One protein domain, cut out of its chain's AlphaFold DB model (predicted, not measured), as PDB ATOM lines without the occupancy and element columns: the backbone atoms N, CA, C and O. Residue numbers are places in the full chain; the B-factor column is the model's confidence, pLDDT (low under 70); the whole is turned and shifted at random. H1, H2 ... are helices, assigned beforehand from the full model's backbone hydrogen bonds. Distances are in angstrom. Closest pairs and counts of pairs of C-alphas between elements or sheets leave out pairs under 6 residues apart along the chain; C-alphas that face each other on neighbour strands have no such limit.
ATOM      1  N   GLU A 137     267.486 330.389 259.282       92.12
ATOM      2  CA  GLU A 137     267.753 330.317 260.727       92.12
ATOM      3  C   GLU A 137     268.171 331.664 261.315       92.12
ATOM      4  O   GLU A 137     267.698 332.062 262.379       92.12
ATOM      5  N   HIS A 138     269.041 332.382 260.609       92.25
ATOM      6  CA  HIS A 138     269.479 333.718 260.997       92.25
ATOM      7  C   HIS A 138     268.338 334.734 260.893       92.25
ATOM      8  O   HIS A 138     268.225 335.595 261.762       92.25
ATOM      9  N   LEU A 139     267.461 334.615 259.892       91.31
ATOM     10  CA  LEU A 139     266.262 335.448 259.788       91.31
ATOM     11  C   LEU A 139     265.313 335.210 260.966       91.31
ATOM     12  O   LEU A 139     264.912 336.172 261.617       91.31
ATOM     13  N   LEU A 140     265.024 333.947 261.304       91.31
ATOM     14  CA  LEU A 140     264.181 333.629 262.459       91.31
ATOM     15  C   LEU A 140     264.812 334.125 263.766       91.31
ATOM     16  O   LEU A 140     264.127 334.707 264.604       91.31
ATOM     17  N   TRP A 141     266.128 333.956 263.925       92.19
ATOM     18  CA  TRP A 141     266.866 334.493 265.067       92.19
ATOM     19  C   TRP A 141     266.735 336.026 265.173       92.19
ATOM     20  O   TRP A 141     266.435 336.526 266.258       92.19
ATOM     21  N   VAL A 142     266.867 336.776 264.065       89.19
ATOM     22  CA  VAL A 142     266.658 338.241 264.042       89.19
ATOM     23  C   VAL A 142     265.231 338.610 264.461       89.19
ATOM     24  O   VAL A 142     265.055 339.511 265.290       89.19
ATOM     25  N   CYS A 143     264.222 337.907 263.935       88.25
ATOM     26  CA  CYS A 143     262.819 338.123 264.295       88.25
ATOM     27  C   CYS A 143     262.568 337.885 265.791       88.25
ATOM     28  O   CYS A 143     261.824 338.633 266.418       88.25
ATOM     29  N   CYS A 144     263.200 336.868 266.380       87.94
ATOM     30  CA  CYS A 144     263.028 336.552 267.795       87.94
ATOM     31  C   CYS A 144     263.822 337.476 268.725       87.94
ATOM     32  O   CYS A 144     263.377 337.715 269.844       87.94
ATOM     33  N   ARG A 145     264.980 338.002 268.311       84.44
ATOM     34  CA  ARG A 145     265.832 338.827 269.185       84.44
ATOM     35  C   ARG A 145     265.310 340.251 269.357       84.44
ATOM     36  O   ARG A 145     265.404 340.804 270.453       84.44
ATOM     37  N   THR A 146     264.786 340.851 268.296       71.38
ATOM     38  CA  THR A 146     264.451 342.279 268.313       71.38
ATOM     39  C   THR A 146     263.177 342.519 269.123       71.38
ATOM     40  O   THR A 146     262.167 341.849 268.921       71.38
ATOM     41  N   GLU A 147     263.241 343.421 270.103       62.56
ATOM     42  CA  GLU A 147     262.077 343.776 270.911       62.56
ATOM     43  C   GLU A 147     261.075 344.585 270.078       62.56
ATOM     44  O   GLU A 147     261.511 345.455 269.322       62.56
ATOM     45  N   PRO A 148     259.760 344.318 270.196       57.12
ATOM     46  CA  PRO A 148     258.761 345.095 269.491       57.12
ATOM     47  C   PRO A 148     258.623 346.501 270.082       57.12
ATOM     48  O   PRO A 148     258.001 346.688 271.124       57.12
ATOM     49  N   VAL A 149     259.208 347.491 269.413       51.91
ATOM     50  CA  VAL A 149     259.158 348.917 269.759       51.91
ATOM     51  C   VAL A 149     258.298 349.707 268.756       51.91
ATOM     52  O   VAL A 149     257.762 350.758 269.106       51.91
ATOM     53  N   THR A 150     258.111 349.217 267.526       53.19
ATOM     54  CA  THR A 150     257.371 349.883 266.441       53.19
ATOM     55  C   THR A 150     256.319 348.972 265.790       53.19
ATOM     56  O   THR A 150     256.267 347.766 266.022       53.19
ATOM     57  N   LEU A 151     255.439 349.554 264.961       49.75
ATOM     58  CA  LEU A 151     254.424 348.810 264.193       49.75
ATOM     59  C   LEU A 151     255.038 347.745 263.263       49.75
ATOM     60  O   LEU A 151     254.411 346.712 263.031       49.75
ATOM     61  N   ASP A 152     256.270 347.970 262.801       57.34
ATOM     62  CA  ASP A 152     257.034 347.035 261.964       57.34
ATOM     63  C   ASP A 152     257.364 345.728 262.716       57.34
ATOM     64  O   ASP A 152     257.600 344.681 262.115       57.34
ATOM     65  N   ASP A 153     257.318 345.731 264.050       59.50
ATOM     66  CA  ASP A 153     257.643 344.550 264.846       59.50
ATOM     67  C   ASP A 153     256.491 343.547 264.964       59.50
ATOM     68  O   ASP A 153     256.728 342.353 265.168       59.50
ATOM     69  N   ALA A 154     255.244 343.989 264.756       64.94
ATOM     70  CA  ALA A 154     254.132 343.062 264.552       64.94
ATOM     71  C   ALA A 154     254.350 342.236 263.275       64.94
ATOM     72  O   ALA A 154     254.028 341.048 263.233       64.94
ATOM     73  N   GLU A 155     254.958 342.842 262.254       76.12
ATOM     74  CA  GLU A 155     255.282 342.166 261.004       76.12
ATOM     75  C   GLU A 155     256.387 341.119 261.199       76.12
ATOM     76  O   GLU A 155     256.283 340.022 260.656       76.12
ATOM     77  N   ARG A 156     257.378 341.390 262.061       78.25
ATOM     78  CA  ARG A 156     258.448 340.431 262.392       78.25
ATOM     79  C   ARG A 156     257.938 339.153 263.054       78.25
ATOM     80  O   ARG A 156     258.487 338.082 262.792       78.25
ATOM     81  N   HIS A 157     256.894 339.234 263.881       84.06
ATOM     82  CA  HIS A 157     256.254 338.039 264.450       84.06
ATOM     83  C   HIS A 157     255.541 337.218 263.372       84.06
ATOM     84  O   HIS A 157     255.666 335.996 263.334       84.06
ATOM     85  N   VAL A 158     254.850 337.880 262.440       83.81
ATOM     86  CA  VAL A 158     254.214 337.206 261.296       83.81
ATOM     87  C   VAL A 158     255.260 336.554 260.387       83.81
ATOM     88  O   VAL A 158     255.037 335.447 259.897       83.81
ATOM     89  N   ASP A 159     256.398 337.207 260.178       85.75
ATOM     90  CA  ASP A 159     257.504 336.674 259.382       85.75
ATOM     91  C   ASP A 159     258.157 335.458 260.065       85.75
ATOM     92  O   ASP A 159     258.442 334.458 259.402       85.75
ATOM     93  N   ALA A 160     258.300 335.479 261.396       88.69
ATOM     94  CA  ALA A 160     258.740 334.319 262.175       88.69
ATOM     95  C   ALA A 160     257.770 333.135 262.046       88.69
ATOM     96  O   ALA A 160     258.198 332.007 261.805       88.69
ATOM     97  N   ILE A 161     256.462 333.389 262.169       87.50
ATOM     98  CA  ILE A 161     255.422 332.369 261.982       87.50
ATOM     99  C   ILE A 161     255.514 331.765 260.581       87.50
ATOM    100  O   ILE A 161     255.432 330.545 260.447       87.50
ATOM    101  N   ALA A 162     255.678 332.605 259.554       84.94
ATOM    102  CA  ALA A 162     255.775 332.161 258.171       84.94
ATOM    103  C   ALA A 162     256.972 331.217 257.996       84.94
ATOM    104  O   ALA A 162     256.762 330.057 257.670       84.94
ATOM    105  N   LEU A 163     258.180 331.651 258.379       86.75
ATOM    106  CA  LEU A 163     259.401 330.837 258.313       86.75
ATOM    107  C   LEU A 163     259.268 329.459 258.985       86.75
ATOM    108  O   LEU A 163     259.772 328.458 258.471       86.75
ATOM    109  N   ILE A 164     258.603 329.403 260.143       87.69
ATOM    110  CA  ILE A 164     258.367 328.148 260.867       87.69
ATOM    111  C   ILE A 164     257.343 327.286 260.119       87.69
ATOM    112  O   ILE A 164     257.554 326.085 259.951       87.69
ATOM    113  N   ALA A 165     256.241 327.884 259.658       83.81
ATOM    114  CA  ALA A 165     255.178 327.182 258.945       83.81
ATOM    115  C   ALA A 165     255.631 326.634 257.581       83.81
ATOM    116  O   ALA A 165     255.184 325.552 257.194       83.81
ATOM    117  N   GLY A 166     256.532 327.328 256.878       77.81
ATOM    118  CA  GLY A 166     257.129 326.864 255.624       77.81
ATOM    119  C   GLY A 166     258.140 325.732 255.783       77.81
ATOM    120  O   GLY A 166     258.520 325.108 254.792       77.81
ATOM    121  N   GLY A 167     258.568 325.428 257.014       79.44
ATOM    122  CA  GLY A 167     259.501 324.334 257.297       79.44
ATOM    123  C   GLY A 167     260.923 324.575 256.782       79.44
ATOM    124  O   GLY A 167     261.683 323.621 256.631       79.44
ATOM    125  N   ALA A 168     261.288 325.830 256.509       78.00
ATOM    126  CA  ALA A 168     262.602 326.206 255.983       78.00
ATOM    127  C   ALA A 168     263.702 326.284 257.059       78.00
ATOM    128  O   ALA A 168     264.865 326.489 256.724       78.00
ATOM    129  N   VAL A 169     263.340 326.156 258.340       87.00
ATOM    130  CA  VAL A 169     264.211 326.444 259.488       87.00
ATOM    131  C   VAL A 169     264.465 325.188 260.324       87.00
ATOM    132  O   VAL A 169     263.523 324.534 260.775       87.00
ATOM    133  N   ASP A 170     265.733 324.917 260.646       89.06
ATOM    134  CA  ASP A 170     266.088 324.047 261.772       89.06
ATOM    135  C   ASP A 170     265.917 324.783 263.118       89.06
ATOM    136  O   ASP A 170     266.759 325.579 263.551       89.06
ATOM    137  N   LEU A 171     264.819 324.484 263.821       89.25
ATOM    138  CA  LEU A 171     264.501 325.078 265.124       89.25
ATOM    139  C   LEU A 171     265.549 324.778 266.203       89.25
ATOM    140  O   LEU A 171     265.744 325.606 267.095       89.25
ATOM    141  N   HIS A 172     266.233 323.630 266.148       88.44
ATOM    142  CA  HIS A 172     267.275 323.302 267.122       88.44
ATOM    143  C   HIS A 172     268.486 324.221 266.938       88.44
ATOM    144  O   HIS A 172     269.043 324.732 267.914       88.44
ATOM    145  N   ARG A 173     268.858 324.501 265.683       88.81
ATOM    146  CA  ARG A 173     269.913 325.471 265.366       88.81
ATOM    147  C   ARG A 173     269.545 326.872 265.855       88.81
ATOM    148  O   ARG A 173     270.371 327.509 266.504       88.81
ATOM    149  N   VAL A 174     268.306 327.323 265.636       89.38
ATOM    150  CA  VAL A 174     267.845 328.647 266.105       89.38
ATOM    151  C   VAL A 174     267.829 328.753 267.629       89.38
ATOM    152  O   VAL A 174     268.259 329.767 268.173       89.38
ATOM    153  N   GLN A 175     267.411 327.703 268.340       89.00
ATOM    154  CA  GLN A 175     267.514 327.661 269.805       89.00
ATOM    155  C   GLN A 175     268.966 327.793 270.280       89.00
ATOM    156  O   GLN A 175     269.223 328.488 271.263       89.00
ATOM    157  N   GLY A 176     269.912 327.159 269.581       88.44
ATOM    158  CA  GLY A 176     271.344 327.328 269.829       88.44
ATOM    159  C   GLY A 176     271.792 328.782 269.673       88.44
ATOM    160  O   GLY A 176     272.386 329.331 270.598       88.44
ATOM    161  N   LEU A 177     271.430 329.427 268.558       89.75
ATOM    162  CA  LEU A 177     271.759 330.835 268.296       89.75
ATOM    163  C   LEU A 177     271.168 331.777 269.353       89.75
ATOM    164  O   LEU A 177     271.844 332.692 269.808       89.75
ATOM    165  N   LEU A 178     269.921 331.547 269.777       89.62
ATOM    166  CA  LEU A 178     269.287 332.362 270.813       89.62
ATOM    167  C   LEU A 178     269.983 332.200 272.162       89.62
ATOM    168  O   LEU A 178     270.227 333.203 272.815       89.62
ATOM    169  N   ARG A 179     270.385 330.987 272.557       88.12
ATOM    170  CA  ARG A 179     271.132 330.771 273.811       88.12
ATOM    171  C   ARG A 179     272.469 331.511 273.857       88.12
ATOM    172  O   ARG A 179     272.915 331.863 274.942       88.12
ATOM    173  N   GLU A 180     273.108 331.732 272.708       86.25
ATOM    174  CA  GLU A 180     274.354 332.504 272.622       86.25
ATOM    175  C   GLU A 180     274.131 334.012 272.857       86.25
ATOM    176  O   GLU A 180     275.075 334.716 273.215       86.25
ATOM    177  N   THR A 181     272.912 334.518 272.637       82.75
ATOM    178  CA  THR A 181     272.634 335.966 272.561       82.75
ATOM    179  C   THR A 181     271.520 336.478 273.463       82.75
ATOM    180  O   THR A 181     271.360 337.694 273.560       82.75
ATOM    181  N   ASP A 182     270.718 335.587 274.046       78.69
ATOM    182  CA  ASP A 182     269.592 335.956 274.899       78.69
ATOM    183  C   ASP A 182     270.086 336.626 276.180       78.69
ATOM    184  O   ASP A 182     271.153 336.323 276.722       78.69
ATOM    185  N   ASP A 183     269.271 337.560 276.648       72.50
ATOM    186  CA  ASP A 183     269.429 338.183 277.947       72.50
ATOM    187  C   ASP A 183     269.003 337.231 279.077       72.50
ATOM    188  O   ASP A 183     268.514 336.122 278.854       72.50
ATOM    189  N   VAL A 184     269.192 337.674 280.323       68.75
ATOM    190  CA  VAL A 184     268.794 336.925 281.532       68.75
ATOM    191  C   VAL A 184     267.309 336.556 281.504       68.75
ATOM    192  O   VAL A 184     266.905 335.546 282.077       68.75
ATOM    193  N   ASP A 185     266.510 337.359 280.807       73.62
ATOM    194  CA  ASP A 185     265.081 337.160 280.694       73.62
ATOM    195  C   ASP A 185     264.708 336.134 279.619       73.62
ATOM    196  O   ASP A 185     263.530 335.810 279.524       73.62
ATOM    197  N   GLU A 186     265.635 335.589 278.828       85.00
ATOM    198  CA  GLU A 186     265.342 334.650 277.732       85.00
ATOM    199  C   GLU A 186     264.228 335.164 276.796       85.00
ATOM    200  O   GLU A 186     263.330 334.419 276.365       85.00
ATOM    201  N   ALA A 187     264.210 336.477 276.541       83.94
ATOM    202  CA  ALA A 187     263.117 337.106 275.812       83.94
ATOM    203  C   ALA A 187     262.987 336.541 274.389       83.94
ATOM    204  O   ALA A 187     261.867 336.279 273.934       83.94
ATOM    205  N   GLY A 188     264.108 336.278 273.713       85.31
ATOM    206  CA  GLY A 188     264.122 335.692 272.380       85.31
ATOM    207  C   GLY A 188     263.597 334.262 272.359       85.31
ATOM    208  O   GLY A 188     262.759 333.931 271.516       85.31
ATOM    209  N   GLN A 189     263.979 333.423 273.324       88.50
ATOM    210  CA  GLN A 189     263.403 332.084 273.456       88.50
ATOM    211  C   GLN A 189     261.897 332.103 273.727       88.50
ATOM    212  O   GLN A 189     261.173 331.267 273.179       88.50
ATOM    213  N   ARG A 190     261.387 333.040 274.538       88.56
ATOM    214  CA  ARG A 190     259.932 333.186 274.720       88.56
ATOM    215  C   ARG A 190     259.233 333.529 273.408       88.56
ATOM    216  O   ARG A 190     258.233 332.886 273.087       88.56
ATOM    217  N   ARG A 191     259.764 334.484 272.636       89.75
ATOM    218  CA  ARG A 191     259.202 334.856 271.325       89.75
ATOM    219  C   ARG A 191     259.230 333.683 270.347       89.75
ATOM    220  O   ARG A 191     258.226 333.433 269.689       89.75
ATOM    221  N   LEU A 192     260.309 332.897 270.327       91.38
ATOM    222  CA  LEU A 192     260.380 331.677 269.520       91.38
ATOM    223  C   LEU A 192     259.287 330.669 269.908       91.38
ATOM    224  O   LEU A 192     258.603 330.140 269.037       91.38
ATOM    225  N   ARG A 193     259.085 330.411 271.209       91.19
ATOM    226  CA  ARG A 193     258.036 329.487 271.687       91.19
ATOM    227  C   ARG A 193     256.634 329.961 271.279       91.19
ATOM    228  O   ARG A 193     255.823 329.132 270.875       91.19
ATOM    229  N   LEU A 194     256.367 331.270 271.344       90.44
ATOM    230  CA  LEU A 194     255.105 331.861 270.880       90.44
ATOM    231  C   LEU A 194     254.923 331.692 269.367       90.44
ATOM    232  O   LEU A 194     253.895 331.180 268.939       90.44
ATOM    233  N   ALA A 195     255.940 332.030 268.566       89.44
ATOM    234  CA  ALA A 195     255.884 331.896 267.111       89.44
ATOM    235  C   ALA A 195     255.691 330.435 266.664       89.44
ATOM    236  O   ALA A 195     254.936 330.175 265.729       89.44
ATOM    237  N   ILE A 196     256.303 329.468 267.362       88.62
ATOM    238  CA  ILE A 196     256.056 328.034 267.133       88.62
ATOM    239  C   ILE A 196     254.587 327.693 267.410       88.62
ATOM    240  O   ILE A 196     253.948 327.044 266.583       88.62
ATOM    241  N   GLY A 197     254.044 328.128 268.553       86.81
ATOM    242  CA  GLY A 197     252.638 327.903 268.902       86.81
ATOM    243  C   GLY A 197     251.686 328.452 267.837       86.81
ATOM    244  O   GLY A 197     250.819 327.727 267.345       86.81
ATOM    245  N   ASP A 198     251.907 329.693 267.414       88.00
ATOM    246  CA  ASP A 198     251.086 330.357 266.403       88.00
ATOM    247  C   ASP A 198     251.233 329.718 265.013       88.00
ATOM    248  O   ASP A 198     250.241 329.572 264.298       88.00
ATOM    249  N   ALA A 199     252.427 329.256 264.633       86.12
ATOM    250  CA  ALA A 199     252.637 328.524 263.383       86.12
ATOM    251  C   ALA A 199     251.887 327.182 263.362       86.12
ATOM    252  O   ALA A 199     251.251 326.837 262.361       86.12
ATOM    253  N   VAL A 200     251.880 326.442 264.474       84.62
ATOM    254  CA  VAL A 200     251.097 325.199 264.611       84.62
ATOM    255  C   VAL A 200     249.593 325.490 264.518       84.62
ATOM    256  O   VAL A 200     248.859 324.778 263.829       84.62
ATOM    257  N   LEU A 201     249.111 326.559 265.154       80.69
ATOM    258  CA  LEU A 201     247.700 326.964 265.084       80.69
ATOM    259  C   LEU A 201     247.301 327.458 263.681       80.69
ATOM    260  O   LEU A 201     246.220 327.140 263.180       80.69
ATOM    261  N   SER A 202     248.183 328.187 263.003       74.81
ATOM    262  CA  SER A 202     247.982 328.673 261.634       74.81
ATOM    263  C   SER A 202     247.926 327.527 260.617       74.81
ATOM    264  O   SER A 202     247.040 327.472 259.760       74.81
ATOM    265  N   THR A 203     248.819 326.545 260.738       70.00
ATOM    266  CA  THR A 203     248.836 325.366 259.858       70.00
ATOM    267  C   THR A 203     247.634 324.449 260.099       70.00
ATOM    268  O   THR A 203     246.994 324.009 259.141       70.00
ATOM    269  N   THR A 204     247.246 324.220 261.358       63.16
ATOM    270  CA  THR A 204     246.059 323.411 261.707       63.16
ATOM    271  C   THR A 204     244.739 324.082 261.318       63.16
ATOM    272  O   THR A 204     243.829 323.408 260.823       63.16
ATOM    273  N   SER A 205     244.626 325.404 261.468       59.19
ATOM    274  CA  SER A 205     243.468 326.173 260.992       59.19
ATOM    275  C   SER A 205     243.408 326.232 259.465       59.19
ATOM    276  O   SER A 205     242.334 326.041 258.896       59.19
ATOM    277  N   SER A 206     244.545 326.380 258.780       58.75
ATOM    278  CA  SER A 206     244.625 326.325 257.314       58.75
ATOM    279  C   SER A 206     244.225 324.956 256.768       58.75
ATOM    280  O   SER A 206     243.447 324.884 255.816       58.75
ATOM    281  N   PHE A 207     244.666 323.870 257.409       59.78
ATOM    282  CA  PHE A 207     244.235 322.515 257.072       59.78
ATOM    283  C   PHE A 207     242.736 322.319 257.326       59.78
ATOM    284  O   PHE A 207     242.021 321.801 256.472       59.78
ATOM    285  N   SER A 208     242.229 322.787 258.468       55.56
ATOM    286  CA  SER A 208     240.806 322.689 258.809       55.56
ATOM    287  C   SER A 208     239.930 323.480 257.841       55.56
ATOM    288  O   SER A 208     238.906 322.964 257.399       55.56
ATOM    289  N   ARG A 209     240.357 324.686 257.448       55.28
ATOM    290  CA  ARG A 209     239.710 325.513 256.423       55.28
ATOM    291  C   ARG A 209     239.738 324.830 255.062       55.28
ATOM    292  O   ARG A 209     238.694 324.736 254.433       55.28
ATOM    293  N   PHE A 210     240.880 324.293 254.638       54.91
ATOM    294  CA  PHE A 210     240.989 323.545 253.384       54.91
ATOM    295  C   PHE A 210     240.076 322.312 253.374       54.91
ATOM    296  O   PHE A 210     239.384 322.048 252.394       54.91
ATOM    297  N   MET A 211     240.010 321.575 254.483       63.81
ATOM    298  CA  MET A 211     239.112 320.430 254.628       63.81
ATOM    299  C   MET A 211     237.641 320.852 254.688       63.81
ATOM    300  O   MET A 211     236.795 320.157 254.135       63.81
ATOM    301  N   ALA A 212     237.318 321.978 255.327       64.81
ATOM    302  CA  ALA A 212     235.974 322.549 255.337       64.81
ATOM    303  C   ALA A 212     235.554 323.022 253.941       64.81
ATOM    304  O   ALA A 212     234.456 322.706 253.507       64.81
ATOM    305  N   GLU A 213     236.441 323.682 253.199       61.06
ATOM    306  CA  GLU A 213     236.204 324.113 251.824       61.06
ATOM    307  C   GLU A 213     236.070 322.916 250.878       61.06
ATOM    308  O   GLU A 213     235.179 322.883 250.034       61.06
ATOM    309  N   ARG A 214     236.888 321.874 251.058       63.19
ATOM    310  CA  ARG A 214     236.744 320.614 250.325       63.19
ATOM    311  C   ARG A 214     235.417 319.922 250.637       63.19
ATOM    312  O   ARG A 214     234.790 319.419 249.715       63.19
ATOM    313  N   ARG A 215     234.985 319.889 251.904       68.75
ATOM    314  CA  ARG A 215     233.660 319.366 252.289       68.75
ATOM    315  C   ARG A 215     232.539 320.201 251.684       68.75
ATOM    316  O   ARG A 215     231.599 319.625 251.158       68.75
ATOM    317  N   ALA A 216     232.669 321.524 251.701       70.12
ATOM    318  CA  ALA A 216     231.705 322.427 251.095       70.12
ATOM    319  C   ALA A 216     231.616 322.190 249.581       70.12
ATOM    320  O   ALA A 216     230.529 322.014 249.069       70.12
ATOM    321  N   ARG A 217     232.733 322.018 248.865       60.66
ATOM    322  CA  ARG A 217     232.736 321.661 247.430       60.66
ATOM    323  C   ARG A 217     232.119 320.293 247.103       60.66
ATOM    324  O   ARG A 217     231.853 320.027 245.936       60.66
ATOM    325  N   LEU A 218     231.948 319.417 248.093       69.50
ATOM    326  CA  LEU A 218     231.253 318.134 247.944       69.50
ATOM    327  C   LEU A 218     229.747 318.247 248.237       69.50
ATOM    328  O   LEU A 218     229.021 317.286 247.992       69.50
ATOM    329  N   ASP A 219     229.278 319.391 248.746       71.50
ATOM    330  CA  ASP A 219     227.855 319.698 248.880       71.50
ATOM    331  C   ASP A 219     227.265 320.000 247.485       71.50
ATOM    332  O   ASP A 219     227.755 320.906 246.799       71.50
ATOM    333  N   PRO A 220     226.214 319.279 247.048       66.94
ATOM    334  CA  PRO A 220     225.538 319.526 245.773       66.94
ATOM    335  C   PRO A 220     225.015 320.960 245.588       66.94
ATOM    336  O   PRO A 220     224.789 321.372 244.453       66.94
ATOM    337  N   ASN A 221     224.829 321.717 246.674       73.75
ATOM    338  CA  ASN A 221     224.312 323.088 246.659       73.75
ATOM    339  C   ASN A 221     225.403 324.162 246.823       73.75
ATOM    340  O   ASN A 221     225.092 325.337 247.023       73.75
ATOM    341  N   TYR A 222     226.685 323.792 246.773       60.81
ATOM    342  CA  TYR A 222     227.770 324.736 247.023       60.81
ATOM    343  C   TYR A 222     227.950 325.757 245.900       60.81
ATOM    344  O   TYR A 222     228.286 325.421 244.762       60.81
ATOM    345  N   VAL A 223     227.818 327.034 246.257       59.88
ATOM    346  CA  VAL A 223     228.141 328.170 245.390       59.88
ATOM    347  C   VAL A 223     229.473 328.774 245.851       59.88
ATOM    348  O   VAL A 223     229.534 329.324 246.954       59.88
TER     349      VAL A 223
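Overview. This is residues 137 to 223 of the 239 residues of an uncharacterized protein of Methylobacterium sp. WL8 (UniProt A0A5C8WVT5). What is the shape? One long helix, H4, packs with its first part on three shorter ones, H1, H2 and H3, while residues 204 to 212 and 214 to 221 stick out. What builds it? The 87 printed residues hold four named helices, H1 to H4 in chain order: all helix, loose, radius of gyration of the C-alphas 16.8 A, spans 58 by 28 by 18 A.

Along the chain. Where does H1 begin? H1, residues 137 to 145, begins at C-alpha 137 (267.753, 330.317, 260.727). What follows? H2 is residues 152 to 165, 20.2 A, H3 171 to 181, and H4 187 to 216, 42.6 A, ending at C-alpha 216 (231.705, 322.427, 251.095).

Arrangement. What does H1 touch? Among others H2, a hairpin, closest C-alphas Cys 143 and Arg 156, 5.3 A. And H4? Its residues 192 to 203 touch H2 at a steep tilt of 64 degrees, closest C-alphas Ile 161 and Ala 199, 5.0 A. Are backbone O i to N i+4 pairs within hydrogen-bond range? Every pair is in H1, H2 and H4, and 6 of 7 in H3.

Size, cuts and confidence. Is it cut? The printed part has no cut, and no link is long. Where is confidence low? 26 residues are under 70, among them 204 to 215.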